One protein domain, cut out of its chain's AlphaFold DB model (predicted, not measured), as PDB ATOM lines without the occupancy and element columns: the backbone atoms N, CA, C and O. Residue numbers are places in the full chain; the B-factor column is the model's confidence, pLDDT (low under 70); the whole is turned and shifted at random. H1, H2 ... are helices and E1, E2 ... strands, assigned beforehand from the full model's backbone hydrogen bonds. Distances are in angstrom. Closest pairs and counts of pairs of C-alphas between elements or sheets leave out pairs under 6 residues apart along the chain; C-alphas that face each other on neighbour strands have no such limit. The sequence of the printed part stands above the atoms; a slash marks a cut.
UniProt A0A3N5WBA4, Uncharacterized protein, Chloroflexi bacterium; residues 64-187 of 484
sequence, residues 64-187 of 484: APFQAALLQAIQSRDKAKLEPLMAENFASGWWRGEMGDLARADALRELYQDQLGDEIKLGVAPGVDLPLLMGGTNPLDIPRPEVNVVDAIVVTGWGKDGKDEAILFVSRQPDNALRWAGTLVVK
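AT A GLANCE: This is residues 64 to 187 of the 484 residues of an uncharacterized protein of Chloroflexi bacterium (UniProt A0A3N5WBA4). A strongly twisted five-stranded sheet forms a wall, with H1 and H3 over one face and H2 at one end between them. H4 sits far out, on the long way round from H3 to E3, and residues 123 to 124 of that way pair with the edge strand E3. The printed part has 124 residues with four named helices and five named strands, in the order H1 H2 E1 E2 H3 H4 E3 E4 E5; the mixed sheet runs E2 E1 E5 E4 E3. The class is mixed, helices and strands; the whole is compact and rounded, with a radius of gyration of the C-alphas of 13.3 A and spans of 34 by 33 by 27 A.

HOW THE PARTS SIT: Begin at the inner strand E5, residues 178 to 186. On one side find E4, residues 164 to 172, antiparallel, with N 181 and O 169 2.8 A apart. Next comes E3, residues 149 to 158, antiparallel to E4, with N 153 and O 168 2.9 A apart; E3 E4 E5 form a meander, each strand the antiparallel neighbour of the one before. On the other side of E5 is E1, residues 86 to 94, parallel, with N 91 and O 181 2.9 A apart; E1 bends by 94 degrees at residue 89. E2, residues 99 to 103, forms a hairpin with E1, and N 92 and O 100 are 2.8 A apart. H1, residues 64 to 75, and H3, residues 104 to 115, lie on the same face, making two layers, helices on one face of a sheet. H1 has a height over the sheet of 8.7 A and runs slantwise to the strands, at 47 degrees to E4 on the local plane. H2, residues 79 to 85, only grazes the sheet. H1, with residues 70 to 74 alone, touches H2 at C-alphas 73 and 82, the closest, 5.3 A apart; they form a helical hairpin. H2 and H3 only just touch, with 3 pairs of C-alphas within 8 A, the closest those of Glu 83 and Arg 104, 7.4 A apart. H4, residues 130 to 133, only grazes the sheet. In H1 every O i to N i+4 pair is within hydrogen-bond range, in H3 7 of 8, in H2 1 of 3 beside 2 of 4 O i to N i+3 pairs; H4 is too short for an i+4 pair.

IN THESE COORDINATES: Find C-alpha 64 at (4.918, -24.433, 40.865); from there H1 runs 16.6 A. H3 is 14.9 A long, E3 21.2 A, and E4 26.3 A. E5 runs 23.1 A to C-alpha 186 at (-11.886, -30.216, 54.559).

THE WHOLE: The C-alphas of Asp 161 and Asp 175, the two farthest apart, are 37.3 A apart. The printed part has no cut; the links H3 to H4 and H4 to E3 are long. No printed residue is under 70 in pLDDT.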
ATOM      1  N   ALA A  64       4.921 -25.734  40.193       95.19
ATOM      2  CA  ALA A  64       4.918 -24.433  40.865       95.19
ATOM      3  C   ALA A  64       4.226 -23.309  40.054       95.19
ATOM      4  O   ALA A  64       3.337 -22.648  40.600       95.19
ATOM      5  N   PRO A  65       4.546 -23.083  38.759       95.81
ATOM      6  CA  PRO A  65       3.844 -22.069  37.971       95.81
ATOM      7  C   PRO A  65       2.378 -22.437  37.707       95.81
ATOM      8  O   PRO A  65       1.532 -21.544  37.689       95.81
ATOM      9  N   PHE A  66       2.053 -23.730  37.559       97.00
ATOM     10  CA  PHE A  66       0.665 -24.187  37.439       97.00
ATOM     11  C   PHE A  66      -0.153 -23.833  38.685       97.00
ATOM     12  O   PHE A  66      -1.224 -23.239  38.582       97.00
ATOM     13  N   GLN A  67       0.369 -24.151  39.870       96.38
ATOM     14  CA  GLN A  67      -0.270 -23.874  41.152       96.38
ATOM     15  C   GLN A  67      -0.500 -22.374  41.367       96.38
ATOM     16  O   GLN A  67      -1.591 -21.974  41.778       96.38
ATOM     17  N   ALA A  68       0.492 -21.534  41.057       95.94
ATOM     18  CA  ALA A  68       0.349 -20.083  41.150       95.94
ATOM     19  C   ALA A  68      -0.764 -19.560  40.224       95.94
ATOM     20  O   ALA A  68      -1.625 -18.796  40.666       95.94
ATOM     21  N   ALA A  69      -0.791 -20.018  38.966       96.88
ATOM     22  CA  ALA A  69      -1.824 -19.647  38.000       96.88
ATOM     23  C   ALA A  69      -3.223 -20.119  38.432       96.88
ATOM     24  O   ALA A  69      -4.186 -19.358  38.335       96.88
ATOM     25  N   LEU A  70      -3.327 -21.345  38.957       97.81
ATOM     26  CA  LEU A  70      -4.572 -21.919  39.464       97.81
ATOM     27  C   LEU A  70      -5.146 -21.089  40.615       97.81
ATOM     28  O   LEU A  70      -6.295 -20.654  40.550       97.81
ATOM     29  N   LEU A  71      -4.344 -20.823  41.648       97.19
ATOM     30  CA  LEU A  71      -4.796 -20.057  42.810       97.19
ATOM     31  C   LEU A  71      -5.177 -18.628  42.431       97.19
ATOM     32  O   LEU A  71      -6.218 -18.143  42.871       97.19
ATOM     33  N   GLN A  72      -4.391 -17.982  41.566       96.62
ATOM     34  CA  GLN A  72      -4.706 -16.648  41.066       96.62
ATOM     35  C   GLN A  72      -6.037 -16.632  40.300       96.62
ATOM     36  O   GLN A  72      -6.850 -15.730  40.509       96.62
ATOM     37  N   ALA A  73      -6.289 -17.616  39.432       97.19
ATOM     38  CA  ALA A  73      -7.541 -17.718  38.683       97.19
ATOM     39  C   ALA A  73      -8.747 -17.924  39.618       97.19
ATOM     40  O   ALA A  73      -9.766 -17.248  39.462       97.19
ATOM     41  N   ILE A  74      -8.613 -18.777  40.644       97.12
ATOM     42  CA  ILE A  74      -9.674 -18.993  41.638       97.12
ATOM     43  C   ILE A  74      -9.943 -17.706  42.432       97.12
ATOM     44  O   ILE A  74     -11.091 -17.263  42.491       97.12
ATOM     45  N   GLN A  75      -8.899 -17.084  42.991       95.75
ATOM     46  CA  GLN A  75      -9.003 -15.863  43.804       95.75
ATOM     47  C   GLN A  75      -9.581 -14.677  43.022       95.75
ATOM     48  O   GLN A  75     -10.396 -13.927  43.551       95.75
ATOM     49  N   SER A  76      -9.185 -14.512  41.757       95.75
ATOM     50  CA  SER A  76      -9.700 -13.446  40.881       95.75
ATOM     51  C   SER A  76     -11.085 -13.740  40.303       95.75
ATOM     52  O   SER A  76     -11.655 -12.883  39.627       95.75
ATOM     53  N   ARG A  77     -11.636 -14.935  40.564       96.00
ATOM     54  CA  ARG A  77     -12.901 -15.422  39.997       96.00
ATOM     55  C   ARG A  77     -12.931 -15.378  38.458       96.00
ATOM     56  O   ARG A  77     -13.997 -15.260  37.850       96.00
ATOM     57  N   ASP A  78     -11.765 -15.488  37.818       96.50
ATOM     58  CA  ASP A  78     -11.608 -15.430  36.363       96.50
ATOM     59  C   ASP A  78     -11.882 -16.809  35.749       96.50
ATOM     60  O   ASP A  78     -10.982 -17.625  35.535       96.50
ATOM     61  N   LYS A  79     -13.163 -17.079  35.473       96.25
ATOM     62  CA  LYS A  79     -13.615 -18.360  34.906       96.25
ATOM     63  C   LYS A  79     -12.929 -18.693  33.583       96.25
ATOM     64  O   LYS A  79     -12.629 -19.857  33.349       96.25
ATOM     65  N   ALA A  80     -12.648 -17.688  32.751       95.75
ATOM     66  CA  ALA A  80     -12.016 -17.892  31.450       95.75
ATOM     67  C   ALA A  80     -10.564 -18.374  31.588       95.75
ATOM     68  O   ALA A  80     -10.108 -19.177  30.779       95.75
ATOM     69  N   LYS A  81      -9.849 -17.924  32.629       96.00
ATOM     70  CA  LYS A  81      -8.516 -18.449  32.964       96.00
ATOM     71  C   LYS A  81      -8.561 -19.773  33.711       96.00
ATOM     72  O   LYS A  81      -7.661 -20.583  33.531       96.00
ATOM     73  N   LEU A  82      -9.575 -19.992  34.545       97.25
ATOM     74  CA  LEU A  82      -9.686 -21.201  35.358       97.25
ATOM     75  C   LEU A  82     -10.092 -22.429  34.535       97.25
ATOM     76  O   LEU A  82      -9.534 -23.506  34.722       97.25
ATOM     77  N   GLU A  83     -11.029 -22.271  33.600       96.56
ATOM     78  CA  GLU A  83     -11.554 -23.363  32.777       96.56
ATOM     79  C   GLU A  83     -10.471 -24.187  32.044       96.56
ATOM     80  O   GLU A  83     -10.487 -25.412  32.178       96.56
ATOM     81  N   PRO A  84      -9.486 -23.595  31.333       96.12
ATOM     82  CA  PRO A  84      -8.429 -24.370  30.676       96.12
ATOM     83  C   PRO A  84      -7.453 -25.048  31.652       96.12
ATOM     84  O   PRO A  84      -6.704 -25.936  31.240       96.12
ATOM     85  N   LEU A  85      -7.443 -24.655  32.932       97.69
ATOM     86  CA  LEU A  85      -6.645 -25.312  33.969       97.69
ATOM     87  C   LEU A  85      -7.337 -26.557  34.526       97.69
ATOM     88  O   LEU A  85      -6.664 -27.374  35.143       97.69
ATOM     89  N   MET A  86      -8.644 -26.730  34.317       98.00
ATOM     90  CA  MET A  86      -9.424 -27.843  34.862       98.00
ATOM     91  C   MET A  86      -9.439 -29.064  33.939       98.00
ATOM     92  O   MET A  86      -9.505 -28.958  32.710       98.00
ATOM     93  N   ALA A  87      -9.452 -30.255  34.535       96.38
ATOM     94  CA  ALA A  87      -9.771 -31.484  33.816       96.38
ATOM     95  C   ALA A  87     -11.218 -31.448  33.272       96.38
ATOM     96  O   ALA A  87     -12.036 -30.624  33.688       96.38
ATOM     97  N   GLU A  88     -11.529 -32.286  32.279       93.25
ATOM     98  CA  GLU A  88     -12.904 -32.408  31.754       93.25
ATOM     99  C   GLU A  88     -13.837 -33.092  32.758       93.25
ATOM    100  O   GLU A  88     -14.924 -32.582  33.035       93.25
ATOM    101  N   ASN A  89     -13.362 -34.201  33.333       93.38
ATOM    102  CA  ASN A  89     -13.983 -34.883  34.460       93.38
ATOM    103  C   ASN A  89     -13.336 -34.361  35.737       93.38
ATOM    104  O   ASN A  89     -12.131 -34.529  35.936       93.38
ATOM    105  N   PHE A  90     -14.131 -33.689  36.559       97.00
ATOM    106  CA  PHE A  90     -13.657 -33.013  37.750       97.00
ATOM    107  C   PHE A  90     -14.199 -33.702  38.994       97.00
ATOM    108  O   PHE A  90     -15.407 -33.750  39.206       97.00
ATOM    109  N   ALA A  91     -13.310 -34.222  39.828       96.75
ATOM    110  CA  ALA A  91     -13.708 -34.936  41.025       96.75
ATOM    111  C   ALA A  91     -13.977 -33.947  42.174       96.75
ATOM    112  O   ALA A  91     -13.148 -33.086  42.468       96.75
ATOM    113  N   SER A  92     -15.120 -34.050  42.847       96.25
ATOM    114  CA  SER A  92     -15.445 -33.186  43.983       96.25
ATOM    115  C   SER A  92     -16.074 -33.959  45.130       96.25
ATOM    116  O   SER A  92     -16.859 -34.882  44.922       96.25
ATOM    117  N   GLY A  93     -15.719 -33.590  46.355       95.12
ATOM    118  CA  GLY A  93     -16.305 -34.170  47.552       95.12
ATOM    119  C   GLY A  93     -15.815 -33.496  48.824       95.12
ATOM    120  O   GLY A  93     -15.124 -32.473  48.803       95.12
ATOM    121  N   TRP A  94     -16.157 -34.111  49.947       92.44
ATOM    122  CA  TRP A  94     -15.796 -33.657  51.288       92.44
ATOM    123  C   TRP A  94     -14.889 -34.697  51.942       92.44
ATOM    124  O   TRP A  94     -15.031 -35.890  51.676       92.44
ATOM    125  N   TRP A  95     -13.964 -34.275  52.803       91.38
ATOM    126  CA  TRP A  95     -13.116 -35.199  53.558       91.38
ATOM    127  C   TRP A  95     -13.967 -36.210  54.340       91.38
ATOM    128  O   TRP A  95     -14.916 -35.821  55.023       91.38
ATOM    129  N   ARG A  96     -13.627 -37.503  54.218       82.75
ATOM    130  CA  ARG A  96     -14.391 -38.667  54.727       82.75
ATOM    131  C   ARG A  96     -15.797 -38.852  54.136       82.75
ATOM    132  O   ARG A  96     -16.551 -39.691  54.620       82.75
ATOM    133  N   GLY A  97     -16.147 -38.094  53.105       86.44
ATOM    134  CA  GLY A  97     -17.323 -38.322  52.274       86.44
ATOM    135  C   GLY A  97     -16.967 -39.033  50.971       86.44
ATOM    136  O   GLY A  97     -15.798 -39.221  50.634       86.44
ATOM    137  N   GLU A  98     -17.998 -39.400  50.218       86.19
ATOM    138  CA  GLU A  98     -17.829 -39.884  48.851       86.19
ATOM    139  C   GLU A  98     -17.423 -38.733  47.920       86.19
ATOM    140  O   GLU A  98     -17.905 -37.603  48.051       86.19
ATOM    141  N   MET A  99     -16.543 -39.032  46.966       92.44
ATOM    142  CA  MET A  99     -16.241 -38.132  45.857       92.44
ATOM    143  C   MET A  99     -17.119 -38.467  44.654       92.44
ATOM    144  O   MET A  99     -17.182 -39.617  44.216       92.44
ATOM    145  N   GLY A 100     -17.774 -37.446  44.110       93.62
ATOM    146  CA  GLY A 100     -18.499 -37.515  42.848       93.62
ATOM    147  C   GLY A 100     -17.675 -36.954  41.693       93.62
ATOM    148  O   GLY A 100     -16.755 -36.162  41.902       93.62
ATOM    149  N   ASP A 101     -18.036 -37.329  40.466       95.00
ATOM    150  CA  ASP A 101     -17.538 -36.652  39.269       95.00
ATOM    151  C   ASP A 101     -18.527 -35.587  38.824       95.00
ATOM    152  O   ASP A 101     -19.739 -35.811  38.772       95.00
ATOM    153  N   LEU A 102     -17.987 -34.450  38.422       96.56
ATOM    154  CA  LEU A 102     -18.717 -33.345  37.841       96.56
ATOM    155  C   LEU A 102     -18.141 -33.042  36.463       96.56
ATOM    156  O   LEU A 102     -16.926 -33.082  36.247       96.56
ATOM    157  N   ALA A 103     -19.016 -32.669  35.533       97.12
ATOM    158  CA  ALA A 103     -18.564 -31.997  34.328       97.12
ATOM    159  C   ALA A 103     -17.910 -30.664  34.721       97.12
ATOM    160  O   ALA A 103     -18.390 -29.972  35.622       97.12
ATOM    161  N   ARG A 104     -16.851 -30.258  34.013       96.38
ATOM    162  CA  ARG A 104     -16.119 -29.005  34.279       96.38
ATOM    163  C   ARG A 104     -17.021 -27.784  34.519       96.38
ATOM    164  O   ARG A 104     -16.778 -27.009  35.443       96.38
ATOM    165  N   ALA A 105     -18.062 -27.608  33.705       96.06
ATOM    166  CA  ALA A 105     -18.989 -26.482  33.828       96.06
ATOM    167  C   ALA A 105     -19.794 -26.515  35.142       96.06
ATOM    168  O   ALA A 105     -20.002 -25.470  35.762       96.06
ATOM    169  N   ASP A 106     -20.203 -27.704  35.590       97.44
ATOM    170  CA  ASP A 106     -20.887 -27.894  36.869       97.44
ATOM    171  C   ASP A 106     -19.942 -27.696  38.051       97.44
ATOM    172  O   ASP A 106     -20.312 -27.018  39.007       97.44
ATOM    173  N   ALA A 107     -18.700 -28.178  37.954       97.44
ATOM    174  CA  ALA A 107     -17.679 -27.938  38.969       97.44
ATOM    175  C   ALA A 107     -17.383 -26.440  39.151       97.44
ATOM    176  O   ALA A 107     -17.336 -25.948  40.276       97.44
ATOM    177  N   LEU A 108     -17.254 -25.675  38.057       97.31
ATOM    178  CA  LEU A 108     -17.099 -24.213  38.116       97.31
ATOM    179  C   LEU A 108     -18.305 -23.522  38.758       97.31
ATOM    180  O   LEU A 108     -18.153 -22.514  39.452       97.31
ATOM    181  N   ARG A 109     -19.512 -24.024  38.489       96.38
ATOM    182  CA  ARG A 109     -20.738 -23.499  39.088       96.38
ATOM    183  C   ARG A 109     -20.749 -23.759  40.595       96.38
ATOM    184  O   ARG A 109     -20.909 -22.802  41.347       96.38
ATOM    185  N   GLU A 110     -20.526 -24.999  41.016       96.06
ATOM    186  CA  GLU A 110     -20.489 -25.400  42.426       96.06
ATOM    187  C   GLU A 110     -19.397 -24.652  43.204       96.06
ATOM    188  O   GLU A 110     -19.655 -24.110  44.278       96.06
ATOM    189  N   LEU A 111     -18.196 -24.523  42.630       96.38
ATOM    190  CA  LEU A 111     -17.071 -23.826  43.253       96.38
ATOM    191  C   LEU A 111     -17.453 -22.419  43.738       96.38
ATOM    192  O   LEU A 111     -17.202 -22.063  44.888       96.38
ATOM    193  N   TYR A 112     -18.074 -21.614  42.876       95.44
ATOM    194  CA  TYR A 112     -18.383 -20.216  43.193       95.44
ATOM    195  C   TYR A 112     -19.756 -20.003  43.838       95.44
ATOM    196  O   TYR A 112     -19.965 -18.964  44.457       95.44
ATOM    197  N   GLN A 113     -20.702 -20.933  43.680       93.88
ATOM    198  CA  GLN A 113     -22.025 -20.825  44.309       93.88
ATOM    199  C   GLN A 113     -22.039 -21.417  45.721       93.88
ATOM    200  O   GLN A 113     -22.647 -20.852  46.640       93.88
ATOM    201  N   ASP A 114     -21.337 -22.531  45.908       93.38
ATOM    202  CA  ASP A 114     -21.493 -23.383  47.081       93.38
ATOM    203  C   ASP A 114     -20.230 -23.438  47.934       93.38
ATOM    204  O   ASP A 114     -20.335 -23.443  49.163       93.38
ATOM    205  N   GLN A 115     -19.048 -23.404  47.315       93.31
ATOM    206  CA  GLN A 115     -17.800 -23.626  48.044       93.31
ATOM    207  C   GLN A 115     -17.082 -22.343  48.473       93.31
ATOM    208  O   GLN A 115     -16.504 -22.328  49.556       93.31
ATOM    209  N   LEU A 116     -17.115 -21.267  47.683       95.62
ATOM    210  CA  LEU A 116     -16.303 -20.071  47.933       95.62
ATOM    211  C   LEU A 116     -17.134 -18.810  48.208       95.62
ATOM    212  O   LEU A 116     -18.159 -18.565  47.575       95.62
ATOM    213  N   GLY A 117     -16.661 -17.984  49.147       91.94
ATOM    214  CA  GLY A 117     -17.234 -16.666  49.463       91.94
ATOM    215  C   GLY A 117     -16.806 -15.588  48.467       91.94
ATOM    216  O   GLY A 117     -16.005 -15.857  47.576       91.94
ATOM    217  N   ASP A 118     -17.333 -14.367  48.580       90.00
ATOM    218  CA  ASP A 118     -16.990 -13.265  47.658       90.00
ATOM    219  C   ASP A 118     -15.591 -12.674  47.904       90.00
ATOM    220  O   ASP A 118     -14.949 -12.208  46.966       90.00
ATOM    221  N   GLU A 119     -15.082 -12.762  49.134       86.50
ATOM    222  CA  GLU A 119     -13.786 -12.210  49.549       86.50
ATOM    223  C   GLU A 119     -12.793 -13.320  49.927       86.50
ATOM    224  O   GLU A 119     -12.414 -13.496  51.085       86.50
ATOM    225  N   ILE A 120     -12.378 -14.106  48.935       88.69
ATOM    226  CA  ILE A 120     -11.542 -15.292  49.153       88.69
ATOM    227  C   ILE A 120     -10.071 -14.889  49.250       88.69
ATOM    228  O   ILE A 120      -9.524 -14.252  48.348       88.69
ATOM    229  N   LYS A 121      -9.396 -15.337  50.310       91.50
ATOM    230  CA  LYS A 121      -7.944 -15.194  50.477       91.50
ATOM    231  C   LYS A 121      -7.300 -16.566  50.563       91.50
ATOM    232  O   LYS A 121      -7.002 -17.052  51.647       91.50
ATOM    233  N   LEU A 122      -7.116 -17.184  49.399       94.06
ATOM    234  CA  LEU A 122      -6.474 -18.493  49.327       94.06
ATOM    235  C   LEU A 122      -4.981 -18.421  49.660       94.06
ATOM    236  O   LEU A 122      -4.283 -17.504  49.224       94.06
ATOM    237  N   GLY A 123      -4.490 -19.416  50.386       92.19
ATOM    238  CA  GLY A 123      -3.070 -19.614  50.648       92.19
ATOM    239  C   GLY A 123      -2.703 -21.084  50.526       92.19
ATOM    240  O   GLY A 123      -3.543 -21.953  50.708       92.19
ATOM    241  N   VAL A 124      -1.447 -21.376  50.214       91.88
ATOM    242  CA  VAL A 124      -0.920 -22.747  50.245       91.88
ATOM    243  C   VAL A 124      -0.439 -23.014  51.660       91.88
ATOM    244  O   VAL A 124       0.311 -22.196  52.193       91.88
ATOM    245  N   ALA A 125      -0.842 -24.126  52.270       87.38
ATOM    246  CA  ALA A 125      -0.313 -24.502  53.576       87.38
ATOM    247  C   ALA A 125       1.129 -25.037  53.413       87.38
ATOM    248  O   ALA A 125       1.327 -26.071  52.770       87.38
ATOM    249  N   PRO A 126       2.161 -24.350  53.941       77.69
ATOM    250  CA  PRO A 126       3.546 -24.753  53.720       77.69
ATOM    251  C   PRO A 126       3.935 -25.939  54.609       77.69
ATOM    252  O   PRO A 126       3.581 -25.982  55.786       77.69
ATOM    253  N   GLY A 127       4.732 -26.865  54.065       75.94
ATOM    254  CA  GLY A 127       5.368 -27.935  54.847       75.94
ATOM    255  C   GLY A 127       4.393 -28.936  55.466       75.94
ATOM    256  O   GLY A 127       4.690 -29.516  56.507       75.94
ATOM    257  N   VAL A 128       3.221 -29.106  54.854       82.38
ATOM    258  CA  VAL A 128       2.209 -30.055  55.309       82.38
ATOM    259  C   VAL A 128       2.559 -31.464  54.845       82.38
ATOM    260  O   VAL A 128       2.607 -31.732  53.648       82.38
ATOM    261  N   ASP A 129       2.747 -32.375  55.798       85.69
ATOM    262  CA  ASP A 129       2.771 -33.811  55.526       85.69
ATOM    263  C   ASP A 129       1.324 -34.307  55.397       85.69
ATOM    264  O   ASP A 129       0.649 -34.633  56.377       85.69
ATOM    265  N   LEU A 130       0.807 -34.253  54.170       88.81
ATOM    266  CA  LEU A 130      -0.589 -34.565  53.888       88.81
ATOM    267  C   LEU A 130      -0.944 -36.036  54.179       88.81
ATOM    268  O   LEU A 130      -1.944 -36.243  54.869       88.81
ATOM    269  N   PRO A 131      -0.147 -37.049  53.768       88.38
ATOM    270  CA  PRO A 131      -0.388 -38.429  54.184       88.38
ATOM    271  C   PRO A 131      -0.529 -38.569  55.697       88.38
ATOM    272  O   PRO A 131      -1.438 -39.239  56.187       88.38
ATOM    273  N   LEU A 132       0.330 -37.889  56.451       81.06
ATOM    274  CA  LEU A 132       0.307 -37.932  57.901       81.06
ATOM    275  C   LEU A 132      -0.973 -37.311  58.495       81.06
ATOM    276  O   LEU A 132      -1.587 -37.918  59.375       81.06
ATOM    277  N   LEU A 133      -1.430 -36.159  57.988       84.06
ATOM    278  CA  LEU A 133      -2.701 -35.536  58.406       84.06
ATOM    279  C   LEU A 133      -3.928 -36.380  58.054       84.06
ATOM    280  O   LEU A 133      -4.929 -36.366  58.769       84.06
ATOM    281  N   MET A 134      -3.839 -37.137  56.963       85.94
ATOM    282  CA  MET A 134      -4.892 -38.036  56.495       85.94
ATOM    283  C   MET A 134      -4.816 -39.418  57.162       85.94
ATOM    284  O   MET A 134      -5.547 -40.336  56.790       85.94
ATOM    285  N   GLY A 135      -3.963 -39.564  58.183       76.44
ATOM    286  CA  GLY A 135      -3.798 -40.783  58.968       76.44
ATOM    287  C   GLY A 135      -3.179 -41.931  58.182       76.44
ATOM    288  O   GLY A 135      -3.635 -43.066  58.296       76.44
ATOM    289  N   GLY A 136      -2.168 -41.624  57.373       82.06
ATOM    290  CA  GLY A 136      -1.425 -42.567  56.541       82.06
ATOM    291  C   GLY A 136      -2.005 -42.763  55.141       82.06
ATOM    292  O   GLY A 136      -1.336 -43.358  54.299       82.06
ATOM    293  N   THR A 137      -3.211 -42.257  54.864       86.06
ATOM    294  CA  THR A 137      -3.803 -42.322  53.523       86.06
ATOM    295  C   THR A 137      -2.996 -41.464  52.559       86.06
ATOM    296  O   THR A 137      -2.888 -40.253  52.739       86.06
ATOM    297  N   ASN A 138      -2.464 -42.080  51.508       91.94
ATOM    298  CA  ASN A 138      -1.815 -41.349  50.431       91.94
ATOM    299  C   ASN A 138      -2.872 -40.530  49.658       91.94
ATOM    300  O   ASN A 138      -3.794 -41.115  49.086       91.94
ATOM    301  N   PRO A 139      -2.762 -39.190  49.613       93.69
ATOM    302  CA  PRO A 139      -3.760 -38.341  48.965       93.69
ATOM    303  C   PRO A 139      -3.893 -38.601  47.460       93.69
ATOM    304  O   PRO A 139      -4.949 -38.331  46.894       93.69
ATOM    305  N   LEU A 140      -2.850 -39.131  46.812       95.06
ATOM    306  CA  LEU A 140      -2.861 -39.411  45.373       95.06
ATOM    307  C   LEU A 140      -3.774 -40.588  45.002       95.06
ATOM    308  O   LEU A 140      -4.214 -40.666  43.859       95.06
ATOM    309  N   ASP A 141      -4.101 -41.449  45.969       93.56
ATOM    310  CA  ASP A 141      -4.939 -42.636  45.764       93.56
ATOM    311  C   ASP A 141      -6.438 -42.349  45.990       93.56
ATOM    312  O   ASP A 141      -7.268 -43.246  45.857       93.56
ATOM    313  N   ILE A 142      -6.794 -41.115  46.376       91.69
ATOM    314  CA  ILE A 142      -8.180 -40.734  46.692       91.69
ATOM    315  C   ILE A 142      -9.014 -40.514  45.425       91.69
ATOM    316  O   ILE A 142     -10.116 -41.066  45.340       91.69
ATOM    317  N   PRO A 143      -8.561 -39.718  44.435       91.19
ATOM    318  CA  PRO A 143      -9.238 -39.671  43.146       91.19
ATOM    319  C   PRO A 143      -9.160 -41.033  42.454       91.19
ATOM    320  O   PRO A 143      -8.319 -41.869  42.779       91.19
ATOM    321  N   ARG A 144     -10.038 -41.273  41.476       86.19
ATOM    322  CA  ARG A 144     -10.047 -42.573  40.800       86.19
ATOM    323  C   ARG A 144      -8.709 -42.858  40.100       86.19
ATOM    324  O   ARG A 144      -8.135 -41.924  39.536       86.19
ATOM    325  N   PRO A 145      -8.260 -44.127  40.035       84.12
ATOM    326  CA  PRO A 145      -6.965 -44.485  39.456       84.12
ATOM    327  C   PRO A 145      -6.776 -44.087  37.987       84.12
ATOM    328  O   PRO A 145      -5.642 -43.979  37.524       84.12
ATOM    329  N   GLU A 146      -7.859 -43.880  37.224       88.06
ATOM    330  CA  GLU A 146      -7.758 -43.434  35.827       88.06
ATOM    331  C   GLU A 146      -7.309 -41.970  35.711       88.06
ATOM    332  O   GLU A 146      -6.811 -41.544  34.666       88.06
ATOM    333  N   VAL A 147      -7.471 -41.191  36.782       88.94
ATOM    334  CA  VAL A 147      -6.935 -39.841  36.887       88.94
ATOM    335  C   VAL A 147      -5.474 -39.968  37.310       88.94
ATOM    336  O   VAL A 147      -5.174 -40.322  38.443       88.94
ATOM    337  N   ASN A 148      -4.546 -39.662  36.402       94.69
ATOM    338  CA  ASN A 148      -3.107 -39.660  36.679       94.69
ATOM    339  C   ASN A 148      -2.723 -38.478  37.593       94.69
ATOM    340  O   ASN A 148      -2.145 -37.491  37.130       94.69
ATOM    341  N   VAL A 149      -3.129 -38.534  38.863       97.00
ATOM    342  CA  VAL A 149      -2.835 -37.525  39.885       97.00
ATOM    343  C   VAL A 149      -1.356 -37.602  40.233       97.00
ATOM    344  O   VAL A 149      -0.844 -38.640  40.637       97.00
ATOM    345  N   VAL A 150      -0.664 -36.484  40.054       97.06
ATOM    346  CA  VAL A 150       0.776 -36.354  40.298       97.06
ATOM    347  C   VAL A 150       1.088 -35.487  41.509       97.06
ATOM    348  O   VAL A 150       2.228 -35.506  41.963       97.06
ATOM    349  N   ASP A 151       0.110 -34.726  42.011       96.94
ATOM    350  CA  ASP A 151       0.271 -33.917  43.216       96.94
ATOM    351  C   ASP A 151      -1.066 -33.612  43.920       96.94
ATOM    352  O   ASP A 151      -2.136 -33.645  43.301       96.94
ATOM    353  N   ALA A 152      -0.992 -33.296  45.214       96.94
ATOM    354  CA  ALA A 152      -2.120 -32.916  46.060       96.94
ATOM    355  C   ALA A 152      -1.741 -31.742  46.977       96.94
ATOM    356  O   ALA A 152      -0.869 -31.856  47.836       96.94
ATOM    357  N   ILE A 153      -2.430 -30.609  46.819       95.06
ATOM    358  CA  ILE A 153      -2.045 -29.332  47.431       95.06
ATOM    359  C   ILE A 153      -3.067 -28.926  48.488       95.06
ATOM    360  O   ILE A 153      -4.243 -28.761  48.167       95.06
ATOM    361  N   VAL A 154      -2.629 -28.685  49.726       94.31
ATOM    362  CA  VAL A 154      -3.497 -28.129  50.777       94.31
ATOM    363  C   VAL A 154      -3.600 -26.616  50.633       94.31
ATOM    364  O   VAL A 154      -2.598 -25.895  50.678       94.31
ATOM    365  N   VAL A 155      -4.831 -26.135  50.495       94.69
ATOM    366  CA  VAL A 155      -5.169 -24.725  50.333       94.69
ATOM    367  C   VAL A 155      -6.022 -24.258  51.507       94.69
ATOM    368  O   VAL A 155      -7.056 -24.847  51.810       94.69
ATOM    369  N   THR A 156      -5.590 -23.182  52.158       92.62
ATOM    370  CA  THR A 156      -6.297 -22.494  53.243       92.62
ATOM    371  C   THR A 156      -7.159 -21.359  52.704       92.62
ATOM    372  O   THR A 156      -6.987 -20.920  51.565       92.62
ATOM    373  N   GLY A 157      -8.090 -20.862  53.523       91.12
ATOM    374  CA  GLY A 157      -8.993 -19.785  53.114       91.12
ATOM    375  C   GLY A 157     -10.157 -20.268  52.247       91.12
ATOM    376  O   GLY A 157     -10.770 -19.456  51.554       91.12
ATOM    377  N   TRP A 158     -10.437 -21.575  52.251       94.81
ATOM    378  CA  TRP A 158     -11.560 -22.173  51.537       94.81
ATOM    379  C   TRP A 158     -12.870 -21.956  52.306       94.81
ATOM    380  O   TRP A 158     -12.871 -21.587  53.481       94.81
ATOM    381  N   GLY A 159     -14.010 -22.207  51.664       92.94
ATOM    382  CA  GLY A 159     -15.320 -22.010  52.284       92.94
ATOM    383  C   GLY A 159     -15.872 -20.596  52.079       92.94
ATOM    384  O   GLY A 159     -15.160 -19.652  51.729       92.94
ATOM    385  N   LYS A 160     -17.176 -20.432  52.328       91.75
ATOM    386  CA  LYS A 160     -17.865 -19.133  52.215       91.75
ATOM    387  C   LYS A 160     -17.350 -18.086  53.200       91.75
ATOM    388  O   LYS A 160     -17.441 -16.895  52.924       91.75
ATOM    389  N   ASP A 161     -16.805 -18.534  54.322       88.12
ATOM    390  CA  ASP A 161     -16.249 -17.699  55.380       88.12
ATOM    391  C   ASP A 161     -14.714 -17.761  55.458       88.12
ATOM    392  O   ASP A 161     -14.129 -17.165  56.363       88.12
ATOM    393  N   GLY A 162     -14.064 -18.467  54.525       89.69
ATOM    394  CA  GLY A 162     -12.610 -18.618  54.484       89.69
ATOM    395  C   GLY A 162     -12.029 -19.476  55.613       89.69
ATOM    396  O   GLY A 162     -10.835 -19.364  55.893       89.69
ATOM    397  N   LYS A 163     -12.848 -20.279  56.305       86.44
ATOM    398  CA  LYS A 163     -12.414 -21.076  57.466       86.44
ATOM    399  C   LYS A 163     -12.183 -22.552  57.167       86.44
ATOM    400  O   LYS A 163     -11.683 -23.267  58.033       86.44
ATOM    401  N   ASP A 164     -12.566 -23.009  55.984       91.94
ATOM    402  CA  ASP A 164     -12.303 -24.368  55.538       91.94
ATOM    403  C   ASP A 164     -10.922 -24.445  54.865       91.94
ATOM    404  O   ASP A 164     -10.303 -23.438  54.495       91.94
ATOM    405  N   GLU A 165     -10.453 -25.669  54.659       94.38
ATOM    406  CA  GLU A 165      -9.338 -25.960  53.760       94.38
ATOM    407  C   GLU A 165      -9.833 -26.837  52.608       94.38
ATOM    408  O   GLU A 165     -10.925 -27.410  52.657       94.38
ATOM    409  N   ALA A 166      -9.034 -26.953  51.558       96.00
ATOM    410  CA  ALA A 166      -9.269 -27.913  50.494       96.00
ATOM    411  C   ALA A 166      -7.965 -28.575  50.067       96.00
ATOM    412  O   ALA A 166      -6.907 -27.952  50.089       96.00
ATOM    413  N   ILE A 167      -8.057 -29.829  49.637       97.12
ATOM    414  CA  ILE A 167      -6.989 -30.502  48.906       97.12
ATOM    415  C   ILE A 167      -7.313 -30.381  47.420       97.12
ATOM    416  O   ILE A 167      -8.369 -30.836  46.974       97.12
ATOM    417  N   LEU A 168      -6.420 -29.752  46.660       97.81
ATOM    418  CA  LEU A 168      -6.522 -29.651  45.208       97.81
ATOM    419  C   LEU A 168      -5.694 -30.761  44.572       97.81
ATOM    420  O   LEU A 168      -4.482 -30.820  44.775       97.81
ATOM    421  N   PHE A 169      -6.336 -31.617  43.782       98.12
ATOM    422  CA  PHE A 169      -5.655 -32.692  43.064       98.12
ATOM    423  C   PHE A 169      -5.168 -32.199  41.707       98.12
ATOM    424  O   PHE A 169      -5.947 -31.665  40.912       98.12
ATOM    425  N   VAL A 170      -3.887 -32.403  41.416       98.25
ATOM    426  CA  VAL A 170      -3.273 -32.048  40.138       98.25
ATOM    427  C   VAL A 170      -2.969 -33.323  39.372       98.25
ATOM    428  O   VAL A 170      -2.255 -34.195  39.854       98.25
ATOM    429  N   SER A 171      -3.498 -33.427  38.159       97.69
ATOM    430  CA  SER A 171      -3.252 -34.541  37.244       97.69
ATOM    431  C   SER A 171      -2.313 -34.154  36.113       97.69
ATOM    432  O   SER A 171      -2.271 -32.991  35.705       97.69
ATOM    433  N   ARG A 172      -1.601 -35.142  35.572       97.19
ATOM    434  CA  ARG A 172      -0.778 -35.011  34.369       97.19
ATOM    435  C   ARG A 172      -1.442 -35.731  33.201       97.19
ATOM    436  O   ARG A 172      -1.658 -36.941  33.240       97.19
ATOM    437  N   GLN A 173      -1.759 -34.968  32.166       95.44
ATOM    438  CA  GLN A 173      -2.407 -35.433  30.945       95.44
ATOM    439  C   GLN A 173      -1.415 -36.174  30.022       95.44
ATOM    440  O   GLN A 173      -0.199 -36.058  30.214       95.44
ATOM    441  N   PRO A 174      -1.890 -36.920  29.001       94.06
ATOM    442  CA  PRO A 174      -1.017 -37.633  28.060       94.06
ATOM    443  C   PRO A 174      -0.055 -36.730  27.271       94.06
ATOM    444  O   PRO A 174       1.018 -37.174  26.877       94.06
ATOM    445  N   ASP A 175      -0.421 -35.462  27.064       92.88
ATOM    446  CA  ASP A 175       0.419 -34.424  26.446       92.88
ATOM    447  C   ASP A 175       1.422 -33.788  27.430       92.88
ATOM    448  O   ASP A 175       2.085 -32.804  27.102       92.88
ATOM    449  N   ASN A 176       1.546 -34.358  28.634       94.38
ATOM    450  CA  ASN A 176       2.363 -33.895  29.751       94.38
ATOM    451  C   ASN A 176       1.873 -32.600  30.429       94.38
ATOM    452  O   ASN A 176       2.519 -32.139  31.374       94.38
ATOM    453  N   ALA A 177       0.745 -32.025  30.000       96.44
ATOM    454  CA  ALA A 177       0.185 -30.838  30.629       96.44
ATOM    455  C   ALA A 177      -0.466 -31.166  31.983       96.44
ATOM    456  O   ALA A 177      -1.091 -32.210  32.171       96.44
ATOM    457  N   LEU A 178      -0.356 -30.240  32.931       97.88
ATOM    458  CA  LEU A 178      -0.994 -30.309  34.237       97.88
ATOM    459  C   LEU A 178      -2.426 -29.769  34.175       97.88
ATOM    460  O   LEU A 178      -2.719 -28.786  33.479       97.88
ATOM    461  N   ARG A 179      -3.323 -30.427  34.910       97.94
ATOM    462  CA  ARG A 179      -4.729 -30.040  35.068       97.94
ATOM    463  C   ARG A 179      -5.185 -30.226  36.506       97.94
ATOM    464  O   ARG A 179      -4.865 -31.227  37.139       97.94
ATOM    465  N   TRP A 180      -6.003 -29.301  36.984       98.25
ATOM    466  CA  TRP A 180      -6.719 -29.394  38.243       98.25
ATOM    467  C   TRP A 180      -7.838 -30.416  38.074       98.25
ATOM    468  O   TRP A 180      -8.801 -30.190  37.340       98.25
ATOM    469  N   ALA A 181      -7.646 -31.580  38.682       97.75
ATOM    470  CA  ALA A 181      -8.485 -32.749  38.483       97.75
ATOM    471  C   ALA A 181      -9.600 -32.875  39.516       97.75
ATOM    472  O   ALA A 181     -10.573 -33.581  39.271       97.75
ATOM    473  N   GLY A 182      -9.472 -32.205  40.660       97.69
ATOM    474  CA  GLY A 182     -10.508 -32.260  41.672       97.69
ATOM    475  C   GLY A 182     -10.223 -31.468  42.935       97.69
ATOM    476  O   GLY A 182      -9.121 -30.951  43.139       97.69
ATOM    477  N   THR A 183     -11.233 -31.429  43.797       97.94
ATOM    478  CA  THR A 183     -11.216 -30.754  45.097       97.94
ATOM    479  C   THR A 183     -11.819 -31.652  46.162       97.94
ATOM    480  O   THR A 183     -12.964 -32.084  46.027       97.94
ATOM    481  N   LEU A 184     -11.092 -31.845  47.260       96.88
ATOM    482  CA  LEU A 184     -11.622 -32.432  48.486       96.88
ATOM    483  C   LEU A 184     -11.713 -31.357  49.567       96.88
ATOM    484  O   LEU A 184     -10.690 -30.869  50.046       96.88
ATOM    485  N   VAL A 185     -12.929 -30.969  49.946       95.56
ATOM    486  CA  VAL A 185     -13.147 -29.919  50.949       95.56
ATOM    487  C   VAL A 185     -12.999 -30.490  52.357       95.56
ATOM    488  O   VAL A 185     -13.660 -31.460  52.725       95.56
ATOM    489  N   VAL A 186     -12.169 -29.848  53.172       93.25
ATOM    490  CA  VAL A 186     -11.886 -30.216  54.559       93.25
ATOM    491  C   VAL A 186     -12.546 -29.185  55.469       93.25
ATOM    492  O   VAL A 186     -12.021 -28.090  55.693       93.25
ATOM    493  N   LYS A 187     -13.728 -29.522  55.991       89.19
ATOM    494  CA  LYS A 187     -14.490 -28.609  56.850       89.19
ATOM    495  C   LYS A 187     -13.717 -28.263  58.122       89.19
ATOM    496  O   LYS A 187     -13.267 -29.153  58.840       89.19
TER     497      LYS A 187